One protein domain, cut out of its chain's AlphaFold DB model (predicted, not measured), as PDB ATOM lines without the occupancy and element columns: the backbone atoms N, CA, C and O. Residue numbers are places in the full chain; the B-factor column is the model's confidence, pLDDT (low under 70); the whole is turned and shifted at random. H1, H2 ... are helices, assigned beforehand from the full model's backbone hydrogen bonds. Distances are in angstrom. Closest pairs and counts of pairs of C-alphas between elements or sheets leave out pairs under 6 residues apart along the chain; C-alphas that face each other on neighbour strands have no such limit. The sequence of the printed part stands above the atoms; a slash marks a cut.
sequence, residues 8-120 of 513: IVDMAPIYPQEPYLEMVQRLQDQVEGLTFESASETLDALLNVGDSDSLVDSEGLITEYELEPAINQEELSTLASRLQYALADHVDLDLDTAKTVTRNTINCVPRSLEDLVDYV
ATOM      1  N   ILE A   8     -54.987 -56.961 -20.406       27.91
ATOM      2  CA  ILE A   8     -53.922 -55.960 -20.518       27.91
ATOM      3  C   ILE A   8     -54.497 -54.727 -19.794       27.91
ATOM      4  O   ILE A   8     -55.525 -54.195 -20.207       27.91
ATOM      5  N   VAL A   9     -54.025 -54.483 -18.570       29.47
ATOM      6  CA  VAL A   9     -54.908 -54.140 -17.434       29.47
ATOM      7  C   VAL A   9     -55.457 -52.709 -17.489       29.47
ATOM      8  O   VAL A   9     -54.808 -51.804 -17.998       29.47
ATOM      9  N   ASP A  10     -56.646 -52.544 -16.898       26.27
ATOM     10  CA  ASP A  10     -57.538 -51.380 -16.748       26.27
ATOM     11  C   ASP A  10     -56.957 -50.052 -16.191       26.27
ATOM     12  O   ASP A  10     -57.709 -49.258 -15.624       26.27
ATOM     13  N   MET A  11     -55.660 -49.753 -16.299       25.78
ATOM     14  CA  MET A  11     -55.132 -48.435 -15.916       25.78
ATOM     15  C   MET A  11     -53.978 -48.015 -16.822       25.78
ATOM     16  O   MET A  11     -52.907 -48.619 -16.794       25.78
ATOM     17  N   ALA A  12     -54.180 -46.923 -17.565       24.64
ATOM     18  CA  ALA A  12     -53.076 -46.136 -18.096       24.64
ATOM     19  C   ALA A  12     -52.139 -45.752 -16.934       24.64
ATOM     20  O   ALA A  12     -52.631 -45.519 -15.822       24.64
ATOM     21  N   PRO A  13     -50.815 -45.657 -17.139       29.67
ATOM     22  CA  PRO A  13     -49.960 -44.983 -16.179       29.67
ATOM     23  C   PRO A  13     -50.387 -43.514 -16.126       29.67
ATOM     24  O   PRO A  13     -49.953 -42.676 -16.910       29.67
ATOM     25  N   ILE A  14     -51.289 -43.220 -15.192       32.88
ATOM     26  CA  ILE A  14     -51.520 -41.879 -14.684       32.88
ATOM     27  C   ILE A  14     -50.219 -41.550 -13.961       32.88
ATOM     28  O   ILE A  14     -49.961 -42.051 -12.859       32.88
ATOM     29  N   TYR A  15     -49.341 -40.797 -14.623       38.59
ATOM     30  CA  TYR A  15     -48.246 -40.157 -13.914       38.59
ATOM     31  C   TYR A  15     -48.874 -39.355 -12.772       38.59
ATOM     32  O   TYR A  15     -49.891 -38.697 -13.002       38.59
ATOM     33  N   PRO A  16     -48.358 -39.469 -11.538       43.56
ATOM     34  CA  PRO A  16     -48.904 -38.704 -10.434       43.56
ATOM     35  C   PRO A  16     -48.722 -37.224 -10.767       43.56
ATOM     36  O   PRO A  16     -47.606 -36.716 -10.730       43.56
ATOM     37  N   GLN A  17     -49.812 -36.559 -11.146       52.69
ATOM     38  CA  GLN A  17     -49.862 -35.109 -11.138       52.69
ATOM     39  C   GLN A  17     -49.700 -34.699  -9.680       52.69
ATOM     40  O   GLN A  17     -50.430 -35.180  -8.808       52.69
ATOM     41  N   GLU A  18     -48.680 -33.899  -9.401       61.69
ATOM     42  CA  GLU A  18     -48.481 -33.377  -8.062       61.69
ATOM     43  C   GLU A  18     -49.396 -32.158  -7.873       61.69
ATOM     44  O   GLU A  18     -49.467 -31.312  -8.773       61.69
ATOM     45  N   PRO A  19     -50.112 -32.041  -6.741       75.19
ATOM     46  CA  PRO A  19     -50.853 -30.828  -6.440       75.19
ATOM     47  C   PRO A  19     -49.901 -29.632  -6.372       75.19
ATOM     48  O   PRO A  19     -48.901 -29.675  -5.653       75.19
ATOM     49  N   TYR A  20     -50.242 -28.528  -7.040       79.31
ATOM     50  CA  TYR A  20     -49.432 -27.300  -7.024       79.31
ATOM     51  C   TYR A  20     -49.102 -26.843  -5.590       79.31
ATOM     52  O   TYR A  20     -47.980 -26.450  -5.277       79.31
ATOM     53  N   LEU A  21     -50.065 -26.985  -4.673       85.75
ATOM     54  CA  LEU A  21     -49.905 -26.630  -3.261       85.75
ATOM     55  C   LEU A  21     -48.824 -27.449  -2.537       85.75
ATOM     56  O   LEU A  21     -48.178 -26.927  -1.628       85.75
ATOM     57  N   GLU A  22     -48.612 -28.712  -2.917       85.75
ATOM     58  CA  GLU A  22     -47.545 -29.541  -2.340       85.75
ATOM     59  C   GLU A  22     -46.163 -29.037  -2.773       85.75
ATOM     60  O   GLU A  22     -45.242 -28.985  -1.954       85.75
ATOM     61  N   MET A  23     -46.038 -28.558  -4.014       84.81
ATOM     62  CA  MET A  23     -44.812 -27.946  -4.527       84.81
ATOM     63  C   MET A  23     -44.510 -26.610  -3.836       84.81
ATOM     64  O   MET A  23     -43.364 -26.360  -3.457       84.81
ATOM     65  N   VAL A  24     -45.533 -25.776  -3.601       89.44
ATOM     66  CA  VAL A  24     -45.394 -24.526  -2.827       89.44
ATOM     67  C   VAL A  24     -44.915 -24.824  -1.407       89.44
ATOM     68  O   VAL A  24     -43.944 -24.226  -0.941       89.44
ATOM     69  N   GLN A  25     -45.544 -25.789  -0.728       89.44
ATOM     70  CA  GLN A  25     -45.140 -26.193   0.619       89.44
ATOM     71  C   GLN A  25     -43.698 -26.717   0.636       89.44
ATOM     72  O   GLN A  25     -42.925 -26.374   1.529       89.44
ATOM     73  N   ARG A  26     -43.306 -27.504  -0.370       88.94
ATOM     74  CA  ARG A  26     -41.939 -28.012  -0.506       88.94
ATOM     75  C   ARG A  26     -40.919 -26.887  -0.673       88.94
ATOM     76  O   ARG A  26     -39.832 -26.969  -0.101       88.94
ATOM     77  N   LEU A  27     -41.243 -25.848  -1.439       89.62
ATOM     78  CA  LEU A  27     -40.379 -24.678  -1.575       89.62
ATOM     79  C   LEU A  27     -40.215 -23.952  -0.230       89.62
ATOM     80  O   LEU A  27     -39.095 -23.612   0.148       89.62
ATOM     81  N   GLN A  28     -41.302 -23.784   0.533       90.56
ATOM     82  CA  GLN A  28     -41.249 -23.188   1.874       90.56
ATOM     83  C   GLN A  28     -40.428 -24.014   2.870       90.56
ATOM     84  O   GLN A  28     -39.711 -23.452   3.695       90.56
ATOM     85  N   ASP A  29     -40.528 -25.341   2.805       88.69
ATOM     86  CA  ASP A  29     -39.792 -26.235   3.701       88.69
ATOM     87  C   ASP A  29     -38.277 -26.205   3.439       88.69
ATOM     88  O   ASP A  29     -37.491 -26.464   4.356       88.69
ATOM     89  N   GLN A  30     -37.874 -25.897   2.202       87.94
ATOM     90  CA  GLN A  30     -36.475 -25.828   1.777       87.94
ATOM     91  C   GLN A  30     -35.860 -24.427   1.899       87.94
ATOM     92  O   GLN A  30     -34.642 -24.313   2.031       87.94
ATOM     93  N   VAL A  31     -36.673 -23.366   1.869       88.81
ATOM     94  CA  VAL A  31     -36.213 -21.972   1.962       88.81
ATOM     95  C   VAL A  31     -36.747 -21.339   3.246       88.81
ATOM     96  O   VAL A  31     -37.899 -20.913   3.330       88.81
ATOM     97  N   GLU A  32     -35.890 -21.257   4.268       84.69
ATOM     98  CA  GLU A  32     -36.273 -20.689   5.562       84.69
ATOM     99  C   GLU A  32     -36.752 -19.233   5.436       84.69
ATOM    100  O   GLU A  32     -36.089 -18.381   4.851       84.69
ATOM    101  N   GLY A  33     -37.903 -18.931   6.047       83.12
ATOM    102  CA  GLY A  33     -38.454 -17.573   6.106       83.12
ATOM    103  C   GLY A  33     -39.368 -17.187   4.940       83.12
ATOM    104  O   GLY A  33     -39.904 -16.076   4.952       83.12
ATOM    105  N   LEU A  34     -39.605 -18.086   3.980       89.31
ATOM    106  CA  LEU A  34     -40.500 -17.836   2.851       89.31
ATOM    107  C   LEU A  34     -41.982 -17.909   3.268       89.31
ATOM    108  O   LEU A  34     -42.444 -18.897   3.848       89.31
ATOM    109  N   THR A  35     -42.755 -16.861   2.970       90.50
ATOM    110  CA  THR A  35     -44.216 -16.886   3.166       90.50
ATOM    111  C   THR A  35     -44.894 -17.723   2.082       90.50
ATOM    112  O   THR A  35     -44.301 -17.963   1.035       90.50
ATOM    113  N   PHE A  36     -46.134 -18.162   2.316       90.62
ATOM    114  CA  PHE A  36     -46.869 -18.964   1.332       90.62
ATOM    115  C   PHE A  36     -47.106 -18.179   0.033       90.62
ATOM    116  O   PHE A  36     -46.904 -18.711  -1.051       90.62
ATOM    117  N   GLU A  37     -47.463 -16.897   0.151       89.50
ATOM    118  CA  GLU A  37     -47.673 -15.992  -0.986       89.50
ATOM    119  C   GLU A  37     -46.385 -15.837  -1.805       89.50
ATOM    120  O   GLU A  37     -46.381 -16.118  -2.999       89.50
ATOM    121  N   SER A  38     -45.257 -15.544  -1.147       89.12
ATOM    122  CA  SER A  38     -43.951 -15.441  -1.817       89.12
ATOM    123  C   SER A  38     -43.503 -16.763  -2.451       89.12
ATOM    124  O   SER A  38     -42.876 -16.759  -3.505       89.12
ATOM    125  N   ALA A  39     -43.809 -17.902  -1.822       89.94
ATOM    126  CA  ALA A  39     -43.501 -19.222  -2.364       89.94
ATOM    127  C   ALA A  39     -44.324 -19.538  -3.617       89.94
ATOM    128  O   ALA A  39     -43.775 -20.059  -4.582       89.94
ATOM    129  N   SER A  40     -45.606 -19.174  -3.619       89.44
ATOM    130  CA  SER A  40     -46.489 -19.303  -4.780       89.44
ATOM    131  C   SER A  40     -45.988 -18.442  -5.944       89.44
ATOM    132  O   SER A  40     -45.726 -18.964  -7.021       89.44
ATOM    133  N   GLU A  41     -45.725 -17.153  -5.704       86.62
ATOM    134  CA  GLU A  41     -45.197 -16.233  -6.726       86.62
ATOM    135  C   GLU A  41     -43.841 -16.701  -7.281       86.62
ATOM    136  O   GLU A  41     -43.571 -16.615  -8.480       86.62
ATOM    137  N   THR A  42     -42.980 -17.237  -6.410       86.00
ATOM    138  CA  THR A  42     -41.681 -17.794  -6.807       86.00
ATOM    139  C   THR A  42     -41.845 -19.047  -7.662       86.00
ATOM    140  O   THR A  42     -41.118 -19.217  -8.644       86.00
ATOM    141  N   LEU A  43     -42.780 -19.932  -7.309       82.62
ATOM    142  CA  LEU A  43     -43.059 -21.135  -8.084       82.62
ATOM    143  C   LEU A  43     -43.641 -20.784  -9.460       82.62
ATOM    144  O   LEU A  43     -43.206 -21.359 -10.454       82.62
ATOM    145  N   ASP A  44     -44.525 -19.791  -9.541       74.12
ATOM    146  CA  ASP A  44     -45.072 -19.294 -10.810       74.12
ATOM    147  C   ASP A  44     -43.967 -18.728 -11.708       74.12
ATOM    148  O   ASP A  44     -43.877 -19.060 -12.893       74.12
ATOM    149  N   ALA A  45     -43.041 -17.958 -11.128       72.81
ATOM    150  CA  ALA A  45     -41.862 -17.469 -11.836       72.81
ATOM    151  C   ALA A  45     -40.941 -18.611 -12.311       72.81
ATOM    152  O   ALA A  45     -40.391 -18.544 -13.415       72.81
ATOM    153  N   LEU A  46     -40.780 -19.668 -11.507       73.44
ATOM    154  CA  LEU A  46     -39.970 -20.838 -11.850       73.44
ATOM    155  C   LEU A  46     -40.588 -21.642 -13.005       73.44
ATOM    156  O   LEU A  46     -39.871 -22.019 -13.935       73.44
ATOM    157  N   LEU A  47     -41.908 -21.837 -12.971       70.62
ATOM    158  CA  LEU A  47     -42.704 -22.472 -14.028       70.62
ATOM    159  C   LEU A  47     -42.926 -21.552 -15.239       70.62
ATOM    160  O   LEU A  47     -43.426 -21.992 -16.271       70.62
ATOM    161  N   ASN A  48     -42.489 -20.292 -15.147       66.88
ATOM    162  CA  ASN A  48     -42.616 -19.275 -16.184       66.88
ATOM    163  C   ASN A  48     -44.080 -19.025 -16.597       66.88
ATOM    164  O   ASN A  48     -44.387 -18.864 -17.781       66.88
ATOM    165  N   VAL A  49     -44.969 -18.950 -15.607       63.69
ATOM    166  CA  VAL A  49     -46.378 -18.595 -15.789       63.69
ATOM    167  C   VAL A  49     -46.737 -17.320 -15.046       63.69
ATOM    168  O   VAL A  49     -46.094 -16.935 -14.075       63.69
ATOM    169  N   GLY A  50     -47.752 -16.623 -15.557       56.91
ATOM    170  CA  GLY A  50     -48.249 -15.400 -14.930       56.91
ATOM    171  C   GLY A  50     -49.186 -15.655 -13.748       56.91
ATOM    172  O   GLY A  50     -49.313 -14.774 -12.906       56.91
ATOM    173  N   ASP A  51     -49.852 -16.814 -13.727       68.94
ATOM    174  CA  ASP A  51     -50.811 -17.224 -12.697       68.94
ATOM    175  C   ASP A  51     -50.953 -18.756 -12.700       68.94
ATOM    176  O   ASP A  51     -51.220 -19.353 -13.753       68.94
ATOM    177  N   SER A  52     -50.785 -19.389 -11.539       66.44
ATOM    178  CA  SER A  52     -50.945 -20.838 -11.366       66.44
ATOM    179  C   SER A  52     -52.366 -21.327 -11.623       66.44
ATOM    180  O   SER A  52     -52.517 -22.474 -12.042       66.44
ATOM    181  N   ASP A  53     -53.387 -20.469 -11.502       69.12
ATOM    182  CA  ASP A  53     -54.781 -20.810 -11.835       69.12
ATOM    183  C   ASP A  53     -54.948 -21.239 -13.309       69.12
ATOM    184  O   ASP A  53     -55.919 -21.909 -13.658       69.12
ATOM    185  N   SER A  54     -54.004 -20.874 -14.188       62.78
ATOM    186  CA  SER A  54     -53.977 -21.321 -15.590       62.78
ATOM    187  C   SER A  54     -53.320 -22.685 -15.817       62.78
ATOM    188  O   SER A  54     -53.528 -23.285 -16.870       62.78
ATOM    189  N   LEU A  55     -52.540 -23.173 -14.850       58.31
ATOM    190  CA  LEU A  55     -51.811 -24.439 -14.931       58.31
ATOM    191  C   LEU A  55     -52.507 -25.581 -14.199       58.31
ATOM    192  O   LEU A  55     -52.132 -26.729 -14.418       58.31
ATOM    193  N   VAL A  56     -53.454 -25.284 -13.305       62.84
ATOM    194  CA  VAL A  56     -54.089 -26.277 -12.434       62.84
ATOM    195  C   VAL A  56     -55.526 -26.589 -12.850       62.84
ATOM    196  O   VAL A  56     -56.281 -25.710 -13.263       62.84
ATOM    197  N   ASP A  57     -55.935 -27.852 -12.726       61.50
ATOM    198  CA  ASP A  57     -57.327 -28.250 -12.921       61.50
ATOM    199  C   ASP A  57     -58.209 -27.902 -11.709       61.50
ATOM    200  O   ASP A  57     -57.780 -27.340 -10.701       61.50
ATOM    201  N   SER A  58     -59.486 -28.283 -11.789       66.75
ATOM    202  CA  SER A  58     -60.449 -28.098 -10.699       66.75
ATOM    203  C   SER A  58     -60.100 -28.841  -9.402       66.75
ATOM    204  O   SER A  58     -60.722 -28.572  -8.375       66.75
ATOM    205  N   GLU A  59     -59.168 -29.792  -9.448       65.25
ATOM    206  CA  GLU A  59     -58.659 -30.539  -8.297       65.25
ATOM    207  C   GLU A  59     -57.322 -29.965  -7.779       65.25
ATOM    208  O   GLU A  59     -56.826 -30.416  -6.746       65.25
ATOM    209  N   GLY A  60     -56.778 -28.923  -8.425       64.25
ATOM    210  CA  GLY A  60     -55.507 -28.288  -8.067       64.25
ATOM    211  C   GLY A  60     -54.275 -29.025  -8.605       64.25
ATOM    212  O   GLY A  60     -53.162 -28.794  -8.119       64.25
ATOM    213  N   LEU A  61     -54.467 -29.928  -9.569       63.88
ATOM    214  CA  LEU A  61     -53.416 -30.712 -10.214       63.88
ATOM    215  C   LEU A  61     -52.887 -29.972 -11.435       63.88
ATOM    216  O   LEU A  61     -53.673 -29.464 -12.228       63.88
ATOM    217  N   ILE A  62     -51.569 -29.944 -11.626       59.19
ATOM    218  CA  ILE A  62     -50.990 -29.285 -12.800       59.19
ATOM    219  C   ILE A  62     -51.304 -30.103 -14.063       59.19
ATOM    220  O   ILE A  62     -50.995 -31.294 -14.148       59.19
ATOM    221  N   THR A  63     -51.948 -29.455 -15.035       49.03
ATOM    222  CA  THR A  63     -52.505 -30.077 -16.246       49.03
ATOM    223  C   THR A  63     -51.526 -30.163 -17.407       49.03
ATOM    224  O   THR A  63     -51.770 -30.925 -18.342       49.03
ATOM    225  N   GLU A  64     -50.435 -29.393 -17.376       46.16
ATOM    226  CA  GLU A  64     -49.399 -29.463 -18.407       46.16
ATOM    227  C   GLU A  64     -48.542 -30.727 -18.245       46.16
ATOM    228  O   GLU A  64     -48.140 -31.117 -17.149       46.16
ATOM    229  N   TYR A  65     -48.298 -31.401 -19.370       40.25
ATOM    230  CA  TYR A  65     -47.951 -32.822 -19.448       40.25
ATOM    231  C   TYR A  65     -46.578 -33.255 -18.902       40.25
ATOM    232  O   TYR A  65     -46.276 -34.447 -18.966       40.25
ATOM    233  N   GLU A  66     -45.746 -32.380 -18.339       47.62
ATOM    234  CA  GLU A  66     -44.422 -32.767 -17.823       47.62
ATOM    235  C   GLU A  66     -44.041 -31.961 -16.578       47.62
ATOM    236  O   GLU A  66     -43.259 -31.018 -16.629       47.62
ATOM    237  N   LEU A  67     -44.567 -32.370 -15.424       48.78
ATOM    238  CA  LEU A  67     -44.216 -31.776 -14.131       48.78
ATOM    239  C   LEU A  67     -42.851 -32.217 -13.576       48.78
ATOM    240  O   LEU A  67     -42.479 -31.840 -12.472       48.78
ATOM    241  N   GLU A  68     -42.129 -33.065 -14.302       58.78
ATOM    242  CA  GLU A  68     -40.882 -33.689 -13.857       58.78
ATOM    243  C   GLU A  68     -39.882 -33.627 -15.017       58.78
ATOM    244  O   GLU A  68     -39.639 -34.634 -15.692       58.78
ATOM    245  N   PRO A  69     -39.372 -32.426 -15.339       60.94
ATOM    246  CA  PRO A  69     -38.639 -32.206 -16.572       60.94
ATOM    247  C   PRO A  69     -37.311 -32.970 -16.554       60.94
ATOM    248  O   PRO A  69     -36.545 -32.907 -15.585       60.94
ATOM    249  N   ALA A  70     -37.028 -33.671 -17.654       70.38
ATOM    250  CA  ALA A  70     -35.727 -34.282 -17.897       70.38
ATOM    251  C   ALA A  70     -34.735 -33.204 -18.357       70.38
ATOM    252  O   ALA A  70     -34.795 -32.735 -19.502       70.38
ATOM    253  N   ILE A  71     -33.823 -32.810 -17.472       67.06
ATOM    254  CA  ILE A  71     -32.939 -31.659 -17.675       67.06
ATOM    255  C   ILE A  71     -31.459 -32.023 -17.600       67.06
ATOM    256  O   ILE A  71     -31.056 -32.942 -16.886       67.06
ATOM    257  N   ASN A  72     -30.648 -31.268 -18.334       77.75
ATOM    258  CA  ASN A  72     -29.196 -31.290 -18.203       77.75
ATOM    259  C   ASN A  72     -28.690 -30.242 -17.188       77.75
ATOM    260  O   ASN A  72     -29.443 -29.379 -16.726       77.75
ATOM    261  N   GLN A  73     -27.396 -30.284 -16.866       80.31
ATOM    262  CA  GLN A  73     -26.762 -29.354 -15.914       80.31
ATOM    263  C   GLN A  73     -26.939 -27.861 -16.270       80.31
ATOM    264  O   GLN A  73     -27.071 -27.014 -15.380       80.31
ATOM    265  N   GLU A  74     -26.917 -27.502 -17.558       78.81
ATOM    266  CA  GLU A  74     -27.052 -26.109 -18.019       78.81
ATOM    267  C   GLU A  74     -28.485 -25.597 -17.825       78.81
ATOM    268  O   GLU A  74     -28.704 -24.487 -17.328       78.81
ATOM    269  N   GLU A  75     -29.468 -26.430 -18.153       76.94
ATOM    270  CA  GLU A  75     -30.887 -26.161 -17.941       76.94
ATOM    271  C   GLU A  75     -31.201 -26.055 -16.443       76.94
ATOM    272  O   GLU A  75     -31.857 -25.095 -16.030       76.94
ATOM    273  N   LEU A  76     -30.655 -26.951 -15.608       82.19
ATOM    274  CA  LEU A  76     -30.794 -26.859 -14.149       82.19
ATOM    275  C   LEU A  76     -30.176 -25.567 -13.605       82.19
ATOM    276  O   LEU A  76     -30.794 -24.881 -12.794       82.19
ATOM    277  N   SER A  77     -28.987 -25.192 -14.079       82.38
ATOM    278  CA  SER A  77     -28.333 -23.937 -13.681       82.38
ATOM    279  C   SER A  77     -29.152 -22.708 -14.092       82.38
ATOM    280  O   SER A  77     -29.219 -21.722 -13.356       82.38
ATOM    281  N   THR A  78     -29.816 -22.771 -15.248       78.31
ATOM    282  CA  THR A  78     -30.709 -21.711 -15.732       78.31
ATOM    283  C   THR A  78     -31.944 -21.581 -14.843       78.31
ATOM    284  O   THR A  78     -32.298 -20.469 -14.450       78.31
ATOM    285  N   LEU A  79     -32.577 -22.700 -14.483       78.25
ATOM    286  CA  LEU A  79     -33.726 -22.721 -13.573       78.25
ATOM    287  C   LEU A  79     -33.341 -22.244 -12.165       78.25
ATOM    288  O   LEU A  79     -34.025 -21.395 -11.598       78.25
ATOM    289  N   ALA A  80     -32.190 -22.678 -11.649       85.00
ATOM    290  CA  ALA A  80     -31.647 -22.214 -10.374       85.00
ATOM    291  C   ALA A  80     -31.372 -20.701 -10.370       85.00
ATOM    292  O   ALA A  80     -31.683 -20.012  -9.401       85.00
ATOM    293  N   SER A  81     -30.864 -20.153 -11.478       79.56
ATOM    294  CA  SER A  81     -30.654 -18.706 -11.618       79.56
ATOM    295  C   SER A  81     -31.976 -17.927 -11.628       79.56
ATOM    296  O   SER A  81     -32.049 -16.820 -11.091       79.56
ATOM    297  N   ARG A  82     -33.044 -18.495 -12.213       77.25
ATOM    298  CA  ARG A  82     -34.396 -17.910 -12.146       77.25
ATOM    299  C   ARG A  82     -34.928 -17.914 -10.719       77.25
ATOM    300  O   ARG A  82     -35.457 -16.897 -10.284       77.25
ATOM    301  N   LEU A  83     -34.729 -19.013  -9.991       85.00
ATOM    302  CA  LEU A  83     -35.090 -19.109  -8.580       85.00
ATOM    303  C   LEU A  83     -34.360 -18.045  -7.744       85.00
ATOM    304  O   LEU A  83     -35.003 -17.326  -6.987       85.00
ATOM    305  N   GLN A  84     -33.043 -17.889  -7.924       88.50
ATOM    306  CA  GLN A  84     -32.261 -16.838  -7.253       88.50
ATOM    307  C   GLN A  84     -32.808 -15.440  -7.546       88.50
ATOM    308  O   GLN A  84     -32.906 -14.613  -6.645       88.50
ATOM    309  N   TYR A  85     -33.174 -15.170  -8.802       83.38
ATOM    310  CA  TYR A  85     -33.739 -13.881  -9.188       83.38
ATOM    311  C   TYR A  85     -35.107 -13.631  -8.543       83.38
ATOM    312  O   TYR A  85     -35.336 -12.542  -8.022       83.38
ATOM    313  N   ALA A  86     -35.990 -14.632  -8.540       81.12
ATOM    314  CA  ALA A  86     -37.311 -14.539  -7.919       81.12
ATOM    315  C   ALA A  86     -37.231 -14.368  -6.392       81.12
ATOM    316  O   ALA A  86     -38.046 -13.666  -5.801       81.12
ATOM    317  N   LEU A  87     -36.213 -14.956  -5.756       88.06
ATOM    318  CA  LEU A  87     -36.003 -14.888  -4.309       88.06
ATOM    319  C   LEU A  87     -35.107 -13.734  -3.848       88.06
ATOM    320  O   LEU A  87     -34.937 -13.578  -2.640       88.06
ATOM    321  N   ALA A  88     -34.562 -12.913  -4.751       83.88
ATOM    322  CA  ALA A  88     -33.531 -11.922  -4.426       83.88
ATOM    323  C   ALA A  88     -33.940 -10.919  -3.326       83.88
ATOM    324  O   ALA A  88     -33.091 -10.453  -2.565       83.88
ATOM    325  N   ASP A  89     -35.236 -10.613  -3.216       82.38
ATOM    326  CA  ASP A  89     -35.787  -9.707  -2.198       82.38
ATOM    327  C   ASP A  89     -36.108 -10.407  -0.858       82.38
ATOM    328  O   ASP A  89     -36.421  -9.746   0.136       82.38
ATOM    329  N   HIS A  90     -36.018 -11.739  -0.813       81.38
ATOM    330  CA  HIS A  90     -36.390 -12.575   0.328       81.38
ATOM    331  C   HIS A  90     -35.190 -13.277   0.969       81.38
ATOM    332  O   HIS A  90     -35.034 -13.218   2.190       81.38
ATOM    333  N   VAL A  91     -34.354 -13.946   0.167       85.50
ATOM    334  CA  VAL A  91     -33.230 -14.776   0.623       85.50
ATOM    335  C   VAL A  91     -32.099 -14.736  -0.410       85.50
ATOM    336  O   VAL A  91     -32.337 -14.874  -1.606       85.50
ATOM    337  N   ASP A  92     -30.858 -14.597   0.059       84.19
ATOM    338  CA  ASP A  92     -29.659 -14.743  -0.776       84.19
ATOM    339  C   ASP A  92     -29.223 -16.216  -0.773       84.19
ATOM    340  O   ASP A  92     -28.763 -16.731   0.249       84.19
ATOM    341  N   LEU A  93     -29.431 -16.908  -1.896       87.19
ATOM    342  CA  LEU A  93     -29.048 -18.307  -2.093       87.19
ATOM    343  C   LEU A  93     -27.841 -18.376  -3.025       87.19
ATOM    344  O   LEU A  93     -27.854 -17.765  -4.093       87.19
ATOM    345  N   ASP A  94     -26.826 -19.170  -2.685       91.00
ATOM    346  CA  ASP A  94     -25.793 -19.536  -3.655       91.00
ATOM    347  C   ASP A  94     -26.359 -20.477  -4.740       91.00
ATOM    348  O   ASP A  94     -27.457 -21.026  -4.608       91.00
ATOM    349  N   LEU A  95     -25.624 -20.632  -5.847       88.88
ATOM    350  CA  LEU A  95     -26.112 -21.378  -7.010       88.88
ATOM    351  C   LEU A  95     -26.317 -22.869  -6.706       88.88
ATOM    352  O   LEU A  95     -27.274 -23.448  -7.212       88.88
ATOM    353  N   ASP A  96     -25.459 -23.482  -5.890       88.81
ATOM    354  CA  ASP A  96     -25.543 -24.913  -5.584       88.81
ATOM    355  C   ASP A  96     -26.769 -25.185  -4.703       88.81
ATOM    356  O   ASP A  96     -27.573 -26.069  -5.005       88.81
ATOM    357  N   THR A  97     -27.003 -24.336  -3.699       89.44
ATOM    358  CA  THR A  97     -28.237 -24.374  -2.902       89.44
ATOM    359  C   THR A  97     -29.472 -24.155  -3.783       89.44
ATOM    360  O   THR A  97     -30.449 -24.897  -3.682       89.44
ATOM    361  N   ALA A  98     -29.438 -23.183  -4.700       90.56
ATOM    362  CA  ALA A  98     -30.553 -22.914  -5.607       90.56
ATOM    363  C   ALA A  98     -30.840 -24.085  -6.566       90.56
ATOM    364  O   ALA A  98     -32.009 -24.363  -6.849       90.56
ATOM    365  N   LYS A  99     -29.814 -24.807  -7.037       89.81
ATOM    366  CA  LYS A  99     -29.978 -26.039  -7.828       89.81
ATOM    367  C   LYS A  99     -30.691 -27.126  -7.030       89.81
ATOM    368  O   LYS A  99     -31.645 -27.714  -7.544       89.81
ATOM    369  N   THR A 100     -30.281 -27.355  -5.782       89.56
ATOM    370  CA  THR A 100     -30.919 -28.333  -4.889       89.56
ATOM    371  C   THR A 100     -32.381 -27.975  -4.626       89.56
ATOM    372  O   THR A 100     -33.264 -28.811  -4.806       89.56
ATOM    373  N   VAL A 101     -32.677 -26.712  -4.301       89.69
ATOM    374  CA  VAL A 101     -34.065 -26.267  -4.096       89.69
ATOM    375  C   VAL A 101     -34.890 -26.442  -5.369       89.69
ATOM    376  O   VAL A 101     -36.003 -26.967  -5.311       89.69
ATOM    377  N   THR A 102     -34.344 -26.055  -6.523       86.75
ATOM    378  CA  THR A 102     -35.018 -26.162  -7.823       86.75
ATOM    379  C   THR A 102     -35.367 -27.610  -8.143       86.75
ATOM    380  O   THR A 102     -36.547 -27.920  -8.300       86.75
ATOM    381  N   ARG A 103     -34.371 -28.510  -8.187       85.81
ATOM    382  CA  ARG A 103     -34.586 -29.911  -8.587       85.81
ATOM    383  C   ARG A 103     -35.594 -30.620  -7.687       85.81
ATOM    384  O   ARG A 103     -36.407 -31.396  -8.174       85.81
ATOM    385  N   ASN A 104     -35.583 -30.300  -6.396       86.56
ATOM    386  CA  ASN A 104     -36.491 -30.894  -5.432       86.56
ATOM    387  C   ASN A 104     -37.905 -30.323  -5.574       86.56
ATOM    388  O   ASN A 104     -38.877 -31.071  -5.513       86.56
ATOM    389  N   THR A 105     -38.028 -29.007  -5.779       83.06
ATOM    390  CA  THR A 105     -39.321 -28.310  -5.886       83.06
ATOM    391  C   THR A 105     -40.123 -28.806  -7.079       83.06
ATOM    392  O   THR A 105     -41.257 -29.241  -6.896       83.06
ATOM    393  N   ILE A 106     -39.518 -28.817  -8.270       76.88
ATOM    394  CA  ILE A 106     -40.194 -29.219  -9.515       76.88
ATOM    395  C   ILE A 106     -39.892 -30.663  -9.928       76.88
ATOM    396  O   ILE A 106     -40.091 -31.028 -11.078       76.88
ATOM    397  N   ASN A 107     -39.370 -31.479  -9.007       76.06
ATOM    398  CA  ASN A 107     -39.001 -32.876  -9.250       76.06
ATOM    399  C   ASN A 107     -38.220 -33.093 -10.560       76.06
ATOM    400  O   ASN A 107     -38.537 -33.999 -11.336       76.06
ATOM    401  N   CYS A 108     -37.193 -32.279 -10.809       77.00
ATOM    402  CA  CYS A 108     -36.336 -32.468 -11.972       77.00
ATOM    403  C   CYS A 108     -35.763 -33.882 -11.991       77.00
ATOM    404  O   CYS A 108     -35.507 -34.492 -10.948       77.00
ATOM    405  N   VAL A 109     -35.513 -34.370 -13.197       76.75
ATOM    406  CA  VAL A 109     -34.878 -35.659 -13.425       76.75
ATOM    407  C   VAL A 109     -33.654 -35.434 -14.315       76.75
ATOM    408  O   VAL A 109     -33.740 -34.633 -15.247       76.75
ATOM    409  N   PRO A 110     -32.499 -36.068 -14.046       77.44
ATOM    410  CA  PRO A 110     -31.344 -35.914 -14.923       77.44
ATOM    411  C   PRO A 110     -31.652 -36.451 -16.329       77.44
ATOM    412  O   PRO A 110     -32.419 -37.400 -16.482       77.44
ATOM    413  N   ARG A 111     -31.074 -35.848 -17.372       73.94
ATOM    414  CA  ARG A 111     -31.232 -36.316 -18.761       73.94
ATOM    415  C   ARG A 111     -30.240 -37.422 -19.118       73.94
ATOM    416  O   ARG A 111     -30.555 -38.285 -19.930       73.94
ATOM    417  N   SER A 112     -29.048 -37.382 -18.532       80.56
ATOM    418  CA  SER A 112     -27.962 -38.330 -18.775       80.56
ATOM    419  C   SER A 112     -27.261 -38.737 -17.480       80.56
ATOM    420  O   SER A 112     -27.409 -38.083 -16.445       80.56
ATOM    421  N   LEU A 113     -26.457 -39.801 -17.547       85.75
ATOM    422  CA  LEU A 113     -25.601 -40.251 -16.442       85.75
ATOM    423  C   LEU A 113     -24.786 -39.108 -15.808       85.75
ATOM    424  O   LEU A 113     -24.708 -39.018 -14.587       85.75
ATOM    425  N   GLU A 114     -24.200 -38.227 -16.620       88.75
ATOM    426  CA  GLU A 114     -23.330 -37.149 -16.127       88.75
ATOM    427  C   GLU A 114     -24.098 -36.026 -15.417       88.75
ATOM    428  O   GLU A 114     -23.527 -35.299 -14.603       88.75
ATOM    429  N   ASP A 115     -25.403 -35.896 -15.662       84.12
ATOM    430  CA  ASP A 115     -26.250 -34.919 -14.971       84.12
ATOM    431  C   ASP A 115     -26.514 -35.319 -13.503       84.12
ATOM    432  O   ASP A 115     -26.900 -34.480 -12.689       84.12
ATOM    433  N   LEU A 116     -26.227 -36.571 -13.110       88.38
ATOM    434  CA  LEU A 116     -26.281 -37.003 -11.707       88.38
ATOM    435  C   LEU A 116     -25.256 -36.320 -10.813       88.38
ATOM    436  O   LEU A 116     -25.410 -36.384  -9.595       88.38
ATOM    437  N   VAL A 117     -24.221 -35.683 -11.370       87.94
ATOM    438  CA  VAL A 117     -23.229 -34.968 -10.559       87.94
ATOM    439  C   VAL A 117     -23.884 -33.916  -9.670       87.94
ATOM    440  O   VAL A 117     -23.446 -33.734  -8.538       87.94
ATOM    441  N   ASP A 118     -24.959 -33.278 -10.148       87.56
ATOM    442  CA  ASP A 118     -25.681 -32.285  -9.361       87.56
ATOM    443  C   ASP A 118     -26.338 -32.944  -8.138       87.56
ATOM    444  O   ASP A 118     -26.420 -32.298  -7.107       87.56
ATOM    445  N   TYR A 119     -26.711 -34.229  -8.197       87.31
ATOM    446  CA  TYR A 119     -27.325 -35.022  -7.113       87.31
ATOM    447  C   TYR A 119     -26.315 -35.631  -6.130       87.31
ATOM    448  O   TYR A 119     -26.703 -36.378  -5.230       87.31
ATOM    449  N   VAL A 120     -25.020 -35.351  -6.292       86.25
ATOM    450  CA  VAL A 120     -23.994 -35.831  -5.368       86.25
ATOM    451  C   VAL A 120     -23.755 -34.804  -4.271       86.25
ATOM    452  O   VAL A 120     -23.131 -33.769  -4.501       86.25
TER     453      VAL A 120
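Overview. This is residues 8 to 120 of the 513 residues of an uncharacterized protein of Marinobacter salsuginis (UniProt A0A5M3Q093). Four helices, H1 to H4, make a closed cluster in which each packs on the next and H4 returns to H1; short H5 sits off one side, and residues 8 to 14 stick out as a tail. The printed part has 113 residues, under half in its five named helices, class all helix; it is compact, radius of gyration of the C-alphas 14.7 A, spanning 51 by 36 by 22 A.

Along the chain. Find C-alpha 20 at (-49.432, -27.300, -7.024), where H1, residues 20 to 30, begins. Next come H2, 36 to 47; H3, 73 to 87, 20.7 A long; H4, 95 to 105; and H5, 113 to 119, ending at (-27.325, -35.022, -7.113).

Arrangement. Start at the hub, H4: it touches H3, closest C-alphas Ala 80 and Lys 99, 4.9 A; H1, Met 23 and Thr 105, 5.7 A; and only just H5, with 3 pairs within 8 A. H2 touches H1, Val 24 and Ala 39, 5.7 A. H2, with residues 42 to 46 alone, touches H3 in a hairpin, Thr 42 and Ala 86, 5.6 A. Every O i to N i+4 pair is within hydrogen-bond range in H1 to H4; H5 has 0 of 3, but 4 of 4 O i to N i+3.

Size, cuts and confidence. The printed part has no cut; H2 to H3 is a long link. Residues 8 to 18, 48 to 69 and 71 have pLDDT under 70.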